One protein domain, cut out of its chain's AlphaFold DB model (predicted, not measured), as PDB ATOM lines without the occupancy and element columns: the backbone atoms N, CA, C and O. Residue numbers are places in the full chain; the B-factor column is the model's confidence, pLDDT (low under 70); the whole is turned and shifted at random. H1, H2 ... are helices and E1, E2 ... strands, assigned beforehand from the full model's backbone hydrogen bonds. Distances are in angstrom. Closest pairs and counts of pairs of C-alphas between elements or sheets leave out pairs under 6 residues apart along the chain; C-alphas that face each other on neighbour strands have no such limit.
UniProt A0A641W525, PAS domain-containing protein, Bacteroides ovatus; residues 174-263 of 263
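What this domain is: This is residues 174 to 263 of the 263 residues of the protein "PAS domain-containing protein" of Bacteroides ovatus (UniProt A0A641W525). A long hairpin of two strands, E3 and E4, makes one side of the domain, with the short helix H3 packed at the end where E3 begins and E4 ends. Across from the long hairpin and apart from it lies a second, much smaller hairpin, E1 and E2, amid loops and the short helices H1 and H2; the tip of the long hairpin, at Asn 242, and the loop before E5, at Gln 257, hold the two C-alphas farthest apart. The printed part has 90 residues, with five named strands and three named helices in the order E1 E2 H1 H2 H3 E3 E4 E5; each of the two sheets, E1 - E2 and E3 - E4, is antiparallel. The class is mixed, helices and strands, with under half of the residues in named elements. The whole is compact, with a radius of gyration of the C-alphas of 12.9 A, yet elongated in outline, spanning 42 by 25 by 24 A.

Where its parts are: E3, residues 234 to 241, is 22.6 A long and begins at C-alpha 234 (189.765, 177.562, 345.707). E4, residues 244 to 250, is 19.5 A long and ends at C-alpha 250 (191.857, 181.983, 343.834). H3, residues 223 to 230, is 10.5 A long. H2 is residues 208 to 213, 8.0 A, and H1 is residues 190 to 193, 5.3 A. E1 is residues 177 to 179, 6.2 A, beginning at C-alpha 177 (195.188, 190.712, 342.053); E2 is residues 185 to 188, 7.4 A, and E5 is residues 260 to 262, 5.8 A.

How they stand to each other: E3 and E4 form a hairpin, antiparallel at 157 degrees, with N 238 and O 246 at 2.8 A, within hydrogen-bond range. The closest C-alphas of H3 and E3 are those of Ala 227 and Glu 234, 5.3 A apart; those of H3 and E4 are Met 224 and Ala 250, 5.5 A. E5 pairs with no named strand, but residues 253 to 254 pair antiparallel with it. Its closest C-alphas to E1 are Gly 262 and Ile 179, 5.6 A. E1 and E2 form a hairpin, antiparallel at 171 degrees, with N 178 and O 187 at 2.8 A. The closest C-alphas of E2 and H2 are those of Val 185 and Cys 208, 5.9 A; those of E1 and H1 are Ala 177 and Ile 190, 7.0 A. H1 and E3 are apart. Every O i to N i+4 pair is within hydrogen-bond range in H2 and H3; H1 is too short for such a pair.

The domain as a whole: The two C-alphas farthest apart, those of Asn 242 and Gln 257, are 44.1 A apart. The printed part has no cut and ends at residue 263, the chain's last. The link from H1 to H2, residues 194 to 207, is long. The mean pLDDT of the printed part is 86.8, and residues 193 to 200 and 240 to 243 are under 70.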
ATOM      1  N   SER A 174     185.375 195.174 344.227       84.00
ATOM      2  CA  SER A 174     186.057 193.946 344.636       84.00
ATOM      3  C   SER A 174     187.555 194.088 344.394       84.00
ATOM      4  O   SER A 174     187.971 194.536 343.326       84.00
ATOM      5  N   GLY A 175     188.344 193.691 345.393       87.38
ATOM      6  CA  GLY A 175     189.795 193.624 345.288       87.38
ATOM      7  C   GLY A 175     190.221 192.405 344.471       87.38
ATOM      8  O   GLY A 175     189.832 191.282 344.775       87.38
ATOM      9  N   LEU A 176     191.019 192.644 343.445       90.75
ATOM     10  CA  LEU A 176     191.534 191.687 342.483       90.75
ATOM     11  C   LEU A 176     193.050 191.858 342.408       90.75
ATOM     12  O   LEU A 176     193.552 192.980 342.352       90.75
ATOM     13  N   ALA A 177     193.770 190.743 342.366       92.44
ATOM     14  CA  ALA A 177     195.188 190.712 342.053       92.44
ATOM     15  C   ALA A 177     195.456 189.537 341.118       92.44
ATOM     16  O   ALA A 177     194.967 188.441 341.368       92.44
ATOM     17  N   TYR A 178     196.230 189.782 340.063       94.44
ATOM     18  CA  TYR A 178     196.787 188.736 339.218       94.44
ATOM     19  C   TYR A 178     198.217 188.458 339.664       94.44
ATOM     20  O   TYR A 178     199.042 189.377 339.723       94.44
ATOM     21  N   ILE A 179     198.520 187.204 339.984       95.44
ATOM     22  CA  ILE A 179     199.804 186.805 340.552       95.44
ATOM     23  C   ILE A 179     200.344 185.593 339.783       95.44
ATOM     24  O   ILE A 179     199.770 184.497 339.783       95.44
ATOM     25  N   ALA A 180     201.508 185.787 339.166       95.12
ATOM     26  CA  ALA A 180     202.166 184.786 338.336       95.12
ATOM     27  C   ALA A 180     202.711 183.612 339.161       95.12
ATOM     28  O   ALA A 180     202.810 183.658 340.394       95.12
ATOM     29  N   ASN A 181     203.074 182.525 338.477       91.94
ATOM     30  CA  ASN A 181     203.554 181.289 339.099       91.94
ATOM     31  C   ASN A 181     204.747 181.444 340.055       91.94
ATOM     32  O   ASN A 181     204.855 180.698 341.030       91.94
ATOM     33  N   ASP A 182     205.582 182.452 339.839       93.88
ATOM     34  CA  ASP A 182     206.717 182.827 340.686       93.88
ATOM     35  C   ASP A 182     206.334 183.661 341.927       93.88
ATOM     36  O   ASP A 182     207.208 184.115 342.662       93.88
ATOM     37  N   TYR A 183     205.033 183.807 342.199       94.25
ATOM     38  CA  TYR A 183     204.440 184.602 343.281       94.25
ATOM     39  C   TYR A 183     204.561 186.117 343.103       94.25
ATOM     40  O   TYR A 183     204.160 186.850 344.010       94.25
ATOM     41  N   ILE A 184     205.063 186.601 341.965       95.62
ATOM     42  CA  ILE A 184     205.145 188.034 341.696       95.62
ATOM     43  C   ILE A 184     203.774 188.554 341.283       95.62
ATOM     44  O   ILE A 184     203.133 188.032 340.364       95.62
ATOM     45  N   VAL A 185     203.324 189.610 341.960       95.19
ATOM     46  CA  VAL A 185     202.077 190.283 341.602       95.19
ATOM     47  C   VAL A 185     202.267 191.026 340.281       95.19
ATOM     48  O   VAL A 185     203.105 191.920 340.168       95.19
ATOM     49  N   GLN A 186     201.466 190.680 339.281       94.88
ATOM     50  CA  GLN A 186     201.524 191.258 337.939       94.88
ATOM     51  C   GLN A 186     200.584 192.463 337.787       94.88
ATOM     52  O   GLN A 186     200.893 193.412 337.060       94.88
ATOM     53  N   TRP A 187     199.448 192.452 338.485       93.69
ATOM     54  CA  TRP A 187     198.450 193.523 338.464       93.69
ATOM     55  C   TRP A 187     197.558 193.456 339.713       93.69
ATOM     56  O   TRP A 187     197.332 192.366 340.229       93.69
ATOM     57  N   GLU A 188     197.054 194.594 340.197       91.81
ATOM     58  CA  GLU A 188     196.149 194.674 341.354       91.81
ATOM     59  C   GLU A 188     195.270 195.940 341.311       91.81
ATOM     60  O   GLU A 188     195.695 196.957 340.762       91.81
ATOM     61  N   ASN A 189     194.073 195.890 341.911       89.75
ATOM     62  CA  ASN A 189     193.236 197.065 342.227       89.75
ATOM     63  C   ASN A 189     192.849 197.149 343.724       89.75
ATOM     64  O   ASN A 189     192.034 197.986 344.122       89.75
ATOM     65  N   ILE A 190     193.379 196.257 344.560       85.06
ATOM     66  CA  ILE A 190     193.015 196.086 345.972       85.06
ATOM     67  C   ILE A 190     193.277 197.379 346.750       85.06
ATOM     68  O   ILE A 190     192.471 197.763 347.608       85.06
ATOM     69  N   SER A 191     194.360 198.081 346.400       76.69
ATOM     70  CA  SER A 191     194.728 199.382 346.965       76.69
ATOM     71  C   SER A 191     193.702 200.493 346.679       76.69
ATOM     72  O   SER A 191     193.606 201.452 347.448       76.69
ATOM     73  N   LEU A 192     192.896 200.355 345.621       75.06
ATOM     74  CA  LEU A 192     191.857 201.312 345.225       75.06
ATOM     75  C   LEU A 192     190.503 201.024 345.892       75.06
ATOM     76  O   LEU A 192     189.761 201.957 346.206       75.06
ATOM     77  N   CYS A 193     190.176 199.749 346.123       67.25
ATOM     78  CA  CYS A 193     188.839 199.326 346.554       67.25
ATOM     79  C   CYS A 193     188.634 199.318 348.075       67.25
ATOM     80  O   CYS A 193     187.493 199.356 348.534       67.25
ATOM     81  N   SER A 194     189.692 199.264 348.890       60.16
ATOM     82  CA  SER A 194     189.523 199.136 350.342       60.16
ATOM     83  C   SER A 194     190.527 199.968 351.138       60.16
ATOM     84  O   SER A 194     191.724 199.721 351.140       60.16
ATOM     85  N   LYS A 195     190.015 200.941 351.900       54.56
ATOM     86  CA  LYS A 195     190.794 201.642 352.939       54.56
ATOM     87  C   LYS A 195     191.051 200.766 354.181       54.56
ATOM     88  O   LYS A 195     191.760 201.200 355.082       54.56
ATOM     89  N   SER A 196     190.419 199.590 354.247       54.09
ATOM     90  CA  SER A 196     190.358 198.709 355.424       54.09
ATOM     91  C   SER A 196     191.309 197.507 355.365       54.09
ATOM     92  O   SER A 196     191.628 196.956 356.414       54.09
ATOM     93  N   LEU A 197     191.770 197.095 354.177       55.84
ATOM     94  CA  LEU A 197     192.915 196.189 354.044       55.84
ATOM     95  C   LEU A 197     194.201 197.018 354.167       55.84
ATOM     96  O   LEU A 197     194.212 198.197 353.814       55.84
ATOM     97  N   SER A 198     195.268 196.431 354.714       56.84
ATOM     98  CA  SER A 198     196.546 197.118 354.930       56.84
ATOM     99  C   SER A 198     196.982 197.865 353.669       56.84
ATOM    100  O   SER A 198     197.089 197.260 352.601       56.84
ATOM    101  N   TYR A 199     197.235 199.167 353.816       55.19
ATOM    102  CA  TYR A 199     197.850 200.011 352.795       55.19
ATOM    103  C   TYR A 199     199.050 199.234 352.209       55.19
ATOM    104  O   TYR A 199     199.953 198.888 352.965       55.19
ATOM    105  N   GLU A 200     199.013 198.905 350.908       66.38
ATOM    106  CA  GLU A 200     200.043 198.165 350.132       66.38
ATOM    107  C   GLU A 200     199.999 196.616 350.062       66.38
ATOM    108  O   GLU A 200     200.959 196.010 349.577       66.38
ATOM    109  N   ALA A 201     198.911 195.938 350.449       79.06
ATOM    110  CA  ALA A 201     198.797 194.496 350.173       79.06
ATOM    111  C   ALA A 201     198.832 194.192 348.657       79.06
ATOM    112  O   ALA A 201     198.154 194.855 347.878       79.06
ATOM    113  N   TYR A 202     199.584 193.159 348.255       88.31
ATOM    114  CA  TYR A 202     199.737 192.712 346.860       88.31
ATOM    115  C   TYR A 202     200.304 193.768 345.899       88.31
ATOM    116  O   TYR A 202     199.875 193.875 344.759       88.31
ATOM    117  N   LYS A 203     201.310 194.533 346.321       90.38
ATOM    118  CA  LYS A 203     201.979 195.506 345.446       90.38
ATOM    119  C   LYS A 203     202.540 194.860 344.168       90.38
ATOM    120  O   LYS A 203     203.300 193.894 344.235       90.38
ATOM    121  N   LYS A 204     202.220 195.445 343.007       92.62
ATOM    122  CA  LYS A 204     202.746 195.027 341.697       92.62
ATOM    123  C   LYS A 204     204.281 195.001 341.678       92.62
ATOM    124  O   LYS A 204     204.922 195.958 342.104       92.62
ATOM    125  N   GLY A 205     204.847 193.932 341.118       95.00
ATOM    126  CA  GLY A 205     206.289 193.699 340.998       95.00
ATOM    127  C   GLY A 205     206.930 193.033 342.217       95.00
ATOM    128  O   GLY A 205     208.091 192.645 342.139       95.00
ATOM    129  N   GLU A 206     206.187 192.852 343.310       95.06
ATOM    130  CA  GLU A 206     206.685 192.244 344.544       95.06
ATOM    131  C   GLU A 206     206.098 190.838 344.761       95.06
ATOM    132  O   GLU A 206     205.005 190.536 344.264       95.06
ATOM    133  N   PRO A 207     206.765 189.970 345.545       95.25
ATOM    134  CA  PRO A 207     206.184 188.705 345.977       95.25
ATOM    135  C   PRO A 207     204.912 188.917 346.807       95.25
ATOM    136  O   PRO A 207     204.899 189.676 347.780       95.25
ATOM    137  N   CYS A 208     203.845 188.185 346.491       93.25
ATOM    138  CA  CYS A 208     202.539 188.352 347.129       93.25
ATOM    139  C   CYS A 208     202.586 188.148 348.655       93.25
ATOM    140  O   CYS A 208     201.964 188.887 349.413       93.25
ATOM    141  N   TYR A 209     203.363 187.170 349.131       92.06
ATOM    142  CA  TYR A 209     203.489 186.848 350.554       92.06
ATOM    143  C   TYR A 209     204.299 187.895 351.335       92.06
ATOM    144  O   TYR A 209     204.135 188.003 352.553       92.06
ATOM    145  N   LEU A 210     205.148 188.671 350.649       91.81
ATOM    146  CA  LEU A 210     205.916 189.755 351.254       91.81
ATOM    147  C   LEU A 210     204.996 190.927 351.571       91.81
ATOM    148  O   LEU A 210     204.946 191.384 352.705       91.81
ATOM    149  N   THR A 211     204.211 191.380 350.601       88.31
ATOM    150  CA  THR A 211     203.404 192.595 350.768       88.31
ATOM    151  C   THR A 211     202.064 192.334 351.450       88.31
ATOM    152  O   THR A 211     201.585 193.189 352.187       88.31
ATOM    153  N   ALA A 212     201.480 191.140 351.297       85.00
ATOM    154  CA  ALA A 212     200.231 190.786 351.981       85.00
ATOM    155  C   ALA A 212     200.428 190.349 353.445       85.00
ATOM    156  O   ALA A 212     199.540 190.548 354.273       85.00
ATOM    157  N   HIS A 213     201.565 189.721 353.775       84.31
ATOM    158  CA  HIS A 213     201.766 189.074 355.081       84.31
ATOM    159  C   HIS A 213     203.141 189.320 355.718       84.31
ATOM    160  O   HIS A 213     203.431 188.728 356.757       84.31
ATOM    161  N   ASN A 214     203.993 190.161 355.119       87.25
ATOM    162  CA  ASN A 214     205.356 190.438 355.587       87.25
ATOM    163  C   ASN A 214     206.205 189.166 355.788       87.25
ATOM    164  O   ASN A 214     206.952 189.035 356.759       87.25
ATOM    165  N   ARG A 215     206.053 188.189 354.885       89.31
ATOM    166  CA  ARG A 215     206.793 186.919 354.899       89.31
ATOM    167  C   ARG A 215     207.946 186.944 353.900       89.31
ATOM    168  O   ARG A 215     207.921 187.670 352.915       89.31
ATOM    169  N   THR A 216     208.922 186.065 354.102       92.12
ATOM    170  CA  THR A 216     210.006 185.801 353.135       92.12
ATOM    171  C   THR A 216     209.793 184.517 352.330       92.12
ATOM    172  O   THR A 216     210.525 184.261 351.377       92.12
ATOM    173  N   THR A 217     208.779 183.723 352.680       92.56
ATOM    174  CA  THR A 217     208.414 182.466 352.013       92.56
ATOM    175  C   THR A 217     206.901 182.385 351.782       92.56
ATOM    176  O   THR A 217     206.136 183.003 352.539       92.56
ATOM    177  N   PRO A 218     206.446 181.599 350.780       91.56
ATOM    178  CA  PRO A 218     205.025 181.385 350.514       91.56
ATOM    179  C   PRO A 218     204.230 180.938 351.745       91.56
ATOM    180  O   PRO A 218     204.764 180.328 352.676       91.56
ATOM    181  N   CYS A 219     202.931 181.236 351.748       89.69
ATOM    182  CA  CYS A 219     202.040 180.871 352.847       89.69
ATOM    183  C   CYS A 219     201.908 179.347 352.987       89.69
ATOM    184  O   CYS A 219     201.737 178.651 351.992       89.69
ATOM    185  N   GLU A 220     201.909 178.834 354.222       86.94
ATOM    186  CA  GLU A 220     201.786 177.387 354.484       86.94
ATOM    187  C   GLU A 220     200.462 176.810 353.962       86.94
ATOM    188  O   GLU A 220     200.446 175.740 353.364       86.94
ATOM    189  N   ASN A 221     199.358 177.551 354.119       87.69
ATOM    190  CA  ASN A 221     198.043 177.196 353.582       87.69
ATOM    191  C   ASN A 221     197.614 178.151 352.449       87.69
ATOM    192  O   ASN A 221     196.540 178.755 352.486       87.69
ATOM    193  N   CYS A 222     198.498 178.342 351.466       90.81
ATOM    194  CA  CYS A 222     198.292 179.275 350.360       90.81
ATOM    195  C   CYS A 222     197.143 178.833 349.433       90.81
ATOM    196  O   CYS A 222     197.260 177.831 348.728       90.81
ATOM    197  N   VAL A 223     196.062 179.621 349.381       92.88
ATOM    198  CA  VAL A 223     194.903 179.371 348.500       92.88
ATOM    199  C   VAL A 223     195.297 179.311 347.021       92.88
ATOM    200  O   VAL A 223     194.828 178.440 346.298       92.88
ATOM    201  N   MET A 224     196.260 180.134 346.595       92.94
ATOM    202  CA  MET A 224     196.786 180.084 345.230       92.94
ATOM    203  C   MET A 224     197.499 178.771 344.912       92.94
ATOM    204  O   MET A 224     197.311 178.217 343.835       92.94
ATOM    205  N   GLN A 225     198.322 178.246 345.828       93.00
ATOM    206  CA  GLN A 225     198.993 176.963 345.595       93.00
ATOM    207  C   GLN A 225     197.987 175.818 345.502       93.00
ATOM    208  O   GLN A 225     198.208 174.888 344.728       93.00
ATOM    209  N   ARG A 226     196.895 175.877 346.278       94.75
ATOM    210  CA  ARG A 226     195.797 174.914 346.148       94.75
ATOM    211  C   ARG A 226     195.165 175.017 344.761       94.75
ATOM    212  O   ARG A 226     195.125 174.001 344.080       94.75
ATOM    213  N   ALA A 227     194.822 176.226 344.308       95.25
ATOM    214  CA  ALA A 227     194.176 176.454 343.012       95.25
ATOM    215  C   ALA A 227     195.050 176.007 341.832       95.25
ATOM    216  O   ALA A 227     194.573 175.357 340.907       95.25
ATOM    217  N   ARG A 228     196.363 176.265 341.895       92.31
ATOM    218  CA  ARG A 228     197.325 175.788 340.884       92.31
ATOM    219  C   ARG A 228     197.408 174.267 340.823       92.31
ATOM    220  O   ARG A 228     197.522 173.707 339.742       92.31
ATOM    221  N   LYS A 229     197.386 173.598 341.981       92.00
ATOM    222  CA  LYS A 229     197.465 172.131 342.056       92.00
ATOM    223  C   LYS A 229     196.160 171.464 341.637       92.00
ATOM    224  O   LYS A 229     196.213 170.410 341.014       92.00
ATOM    225  N   SER A 230     195.014 172.034 342.011       94.06
ATOM    226  CA  SER A 230     193.703 171.470 341.687       94.06
ATOM    227  C   SER A 230     193.236 171.832 340.277       94.06
ATOM    228  O   SER A 230     192.424 171.103 339.710       94.06
ATOM    229  N   GLY A 231     193.733 172.933 339.701       92.62
ATOM    230  CA  GLY A 231     193.228 173.483 338.441       92.62
ATOM    231  C   GLY A 231     191.785 173.984 338.555       92.62
ATOM    232  O   GLY A 231     191.106 174.131 337.543       92.62
ATOM    233  N   GLN A 232     191.301 174.210 339.780       94.38
ATOM    234  CA  GLN A 232     189.946 174.652 340.098       94.38
ATOM    235  C   GLN A 232     189.984 175.891 340.994       94.38
ATOM    236  O   GLN A 232     191.020 176.231 341.569       94.38
ATOM    237  N   VAL A 233     188.840 176.567 341.116       96.00
ATOM    238  CA  VAL A 233     188.694 177.702 342.032       96.00
ATOM    239  C   VAL A 233     188.761 177.206 343.474       96.00
ATOM    240  O   VAL A 233     188.019 176.308 343.866       96.00
ATOM    241  N   GLU A 234     189.622 177.824 344.273       96.62
ATOM    242  CA  GLU A 234     189.765 177.562 345.707       96.62
ATOM    243  C   GLU A 234     189.427 178.823 346.500       96.62
ATOM    244  O   GLU A 234     189.631 179.935 346.011       96.62
ATOM    245  N   SER A 235     188.963 178.680 347.744       95.19
ATOM    246  CA  SER A 235     188.729 179.830 348.625       95.19
ATOM    247  C   SER A 235     189.366 179.672 350.003       95.19
ATOM    248  O   SER A 235     189.747 178.579 350.435       95.19
ATOM    249  N   ILE A 236     189.563 180.801 350.682       91.56
ATOM    250  CA  ILE A 236     190.000 180.872 352.075       91.56
ATOM    251  C   ILE A 236     189.349 182.075 352.762       91.56
ATOM    252  O   ILE A 236     189.175 183.128 352.152       91.56
ATOM    253  N   LEU A 237     189.013 181.921 354.043       88.88
ATOM    254  CA  LEU A 237     188.481 182.995 354.880       88.88
ATOM    255  C   LEU A 237     189.586 183.563 355.773       88.88
ATOM    256  O   LEU A 237     190.282 182.816 356.464       88.88
ATOM    257  N   PHE A 238     189.710 184.886 355.787       82.56
ATOM    258  CA  PHE A 238     190.586 185.637 356.677       82.56
ATOM    259  C   PHE A 238     189.756 186.487 357.637       82.56
ATOM    260  O   PHE A 238     188.893 187.254 357.216       82.56
ATOM    261  N   ASN A 239     190.059 186.395 358.930       79.75
ATOM    262  CA  ASN A 239     189.526 187.312 359.934       79.75
ATOM    263  C   ASN A 239     190.525 188.463 360.090       79.75
ATOM    264  O   ASN A 239     191.633 188.234 360.576       79.75
ATOM    265  N   LEU A 240     190.164 189.670 359.649       69.56
ATOM    266  CA  LEU A 240     191.030 190.848 359.796       69.56
ATOM    267  C   LEU A 240     190.979 191.413 361.221       69.56
ATOM    268  O   LEU A 240     191.999 191.813 361.775       69.56
ATOM    269  N   ASP A 241     189.788 191.427 361.817       67.56
ATOM    270  CA  ASP A 241     189.514 191.807 363.201       67.56
ATOM    271  C   ASP A 241     188.229 191.097 363.685       67.56
ATOM    272  O   ASP A 241     187.611 190.332 362.944       67.56
ATOM    273  N   ASN A 242     187.789 191.341 364.926       60.56
ATOM    274  CA  ASN A 242     186.603 190.687 365.506       60.56
ATOM    275  C   ASN A 242     185.265 191.027 364.800       60.56
ATOM    276  O   ASN A 242     184.212 190.606 365.285       60.56
ATOM    277  N   LYS A 243     185.263 191.815 363.713       68.69
ATOM    278  CA  LYS A 243     184.047 192.237 362.996       68.69
ATOM    279  C   LYS A 243     184.114 192.083 361.473       68.69
ATOM    280  O   LYS A 243     183.052 192.082 360.854       68.69
ATOM    281  N   HIS A 244     185.293 191.929 360.873       74.75
ATOM    282  CA  HIS A 244     185.465 191.842 359.424       74.75
ATOM    283  C   HIS A 244     186.070 190.499 359.010       74.75
ATOM    284  O   HIS A 244     187.218 190.177 359.332       74.75
ATOM    285  N   VAL A 245     185.288 189.743 358.241       82.06
ATOM    286  CA  VAL A 245     185.720 188.516 357.570       82.06
ATOM    287  C   VAL A 245     185.846 188.812 356.084       82.06
ATOM    288  O   VAL A 245     184.931 189.375 355.486       82.06
ATOM    289  N   ILE A 246     186.976 188.436 355.497       83.12
ATOM    290  CA  ILE A 246     187.219 188.525 354.060       83.12
ATOM    291  C   ILE A 246     187.326 187.119 353.501       83.12
ATOM    292  O   ILE A 246     188.107 186.306 353.993       83.12
ATOM    293  N   GLU A 247     186.568 186.851 352.448       89.38
ATOM    294  CA  GLU A 247     186.747 185.663 351.626       89.38
ATOM    295  C   GLU A 247     187.631 185.999 350.428       89.38
ATOM    296  O   GLU A 247     187.406 186.990 349.733       89.38
ATOM    297  N   VAL A 248     188.654 185.180 350.204       89.94
ATOM    298  CA  VAL A 248     189.551 185.290 349.056       89.94
ATOM    299  C   VAL A 248     189.338 184.076 348.172       89.94
ATOM    300  O   VAL A 248     189.507 182.945 348.630       89.94
ATOM    301  N   PHE A 249     189.009 184.327 346.908       93.94
ATOM    302  CA  PHE A 249     188.922 183.318 345.859       93.94
ATOM    303  C   PHE A 249     190.193 183.341 345.020       93.94
ATOM    304  O   PHE A 249     190.712 184.406 344.697       93.94
ATOM    305  N   ALA A 250     190.681 182.162 344.661       95.56
ATOM    306  CA  ALA A 250     191.857 181.983 343.834       95.56
ATOM    307  C   ALA A 250     191.444 181.164 342.605       95.56
ATOM    308  O   ALA A 250     191.098 179.988 342.732       95.56
ATOM    309  N   THR A 251     191.436 181.807 341.438       96.50
ATOM    310  CA  THR A 251     190.972 181.228 340.170       96.50
ATOM    311  C   THR A 251     192.168 180.975 339.257       96.50
ATOM    312  O   THR A 251     192.814 181.938 338.858       96.50
ATOM    313  N   PRO A 252     192.492 179.721 338.905       96.06
ATOM    314  CA  PRO A 252     193.645 179.447 338.058       96.06
ATOM    315  C   PRO A 252     193.437 180.019 336.652       96.06
ATOM    316  O   PRO A 252     192.383 179.834 336.041       96.06
ATOM    317  N   ILE A 253     194.459 180.703 336.147       95.00
ATOM    318  CA  ILE A 253     194.508 181.265 334.797       95.00
ATOM    319  C   ILE A 253     195.378 180.352 333.945       95.00
ATOM    320  O   ILE A 253     196.501 180.037 334.332       95.00
ATOM    321  N   PHE A 254     194.856 179.926 332.798       93.94
ATOM    322  CA  PHE A 254     195.529 178.997 331.896       93.94
ATOM    323  C   PHE A 254     196.135 179.740 330.706       93.94
ATOM    324  O   PHE A 254     195.500 180.634 330.145       93.94
ATOM    325  N   ASN A 255     197.346 179.354 330.312       91.88
ATOM    326  CA  ASN A 255     197.945 179.799 329.058       91.88
ATOM    327  C   ASN A 255     197.352 179.036 327.855       91.88
ATOM    328  O   ASN A 255     196.523 178.136 328.000       91.88
ATOM    329  N   GLU A 256     197.800 179.378 326.645       92.94
ATOM    330  CA  GLU A 256     197.330 178.745 325.403       92.94
ATOM    331  C   GLU A 256     197.650 177.243 325.315       92.94
ATOM    332  O   GLU A 256     196.987 176.510 324.584       92.94
ATOM    333  N   GLN A 257     198.654 176.772 326.057       92.19
ATOM    334  CA  GLN A 257     199.046 175.364 326.119       92.19
ATOM    335  C   GLN A 257     198.188 174.562 327.112       92.19
ATOM    336  O   GLN A 257     198.263 173.334 327.128       92.19
ATOM    337  N   GLY A 258     197.339 175.236 327.895       89.25
ATOM    338  CA  GLY A 258     196.490 174.625 328.916       89.25
ATOM    339  C   GLY A 258     197.180 174.431 330.268       89.25
ATOM    340  O   GLY A 258     196.593 173.813 331.156       89.25
ATOM    341  N   ASP A 259     198.387 174.967 330.449       91.25
ATOM    342  CA  ASP A 259     199.073 174.982 331.739       91.25
ATOM    343  C   ASP A 259     198.616 176.191 332.565       91.25
ATOM    344  O   ASP A 259     198.293 177.250 332.025       91.25
ATOM    345  N   VAL A 260     198.608 176.055 333.893       91.88
ATOM    346  CA  VAL A 260     198.308 177.184 334.787       91.88
ATOM    347  C   VAL A 260     199.462 178.188 334.716       91.88
ATOM    348  O   VAL A 260     200.588 177.831 335.046       91.88
ATOM    349  N   ASP A 261     199.186 179.429 334.323       92.19
ATOM    350  CA  ASP A 261     200.138 180.545 334.185       92.19
ATOM    351  C   ASP A 261     200.195 181.426 335.448       92.19
ATOM    352  O   ASP A 261     201.237 181.963 335.839       92.19
ATOM    353  N   GLY A 262     199.069 181.509 336.155       93.38
ATOM    354  CA  GLY A 262     198.935 182.280 337.382       93.38
ATOM    355  C   GLY A 262     197.575 182.081 338.039       93.38
ATOM    356  O   GLY A 262     196.833 181.159 337.693       93.38
ATOM    357  N   VAL A 263     197.279 182.917 339.032       92.62
ATOM    358  CA  VAL A 263     196.003 182.934 339.771       92.62
ATOM    359  C   VAL A 263     195.599 184.373 340.060       92.62
ATOM    360  O   VAL A 263     196.524 185.215 340.160       92.62
TER     361      VAL A 263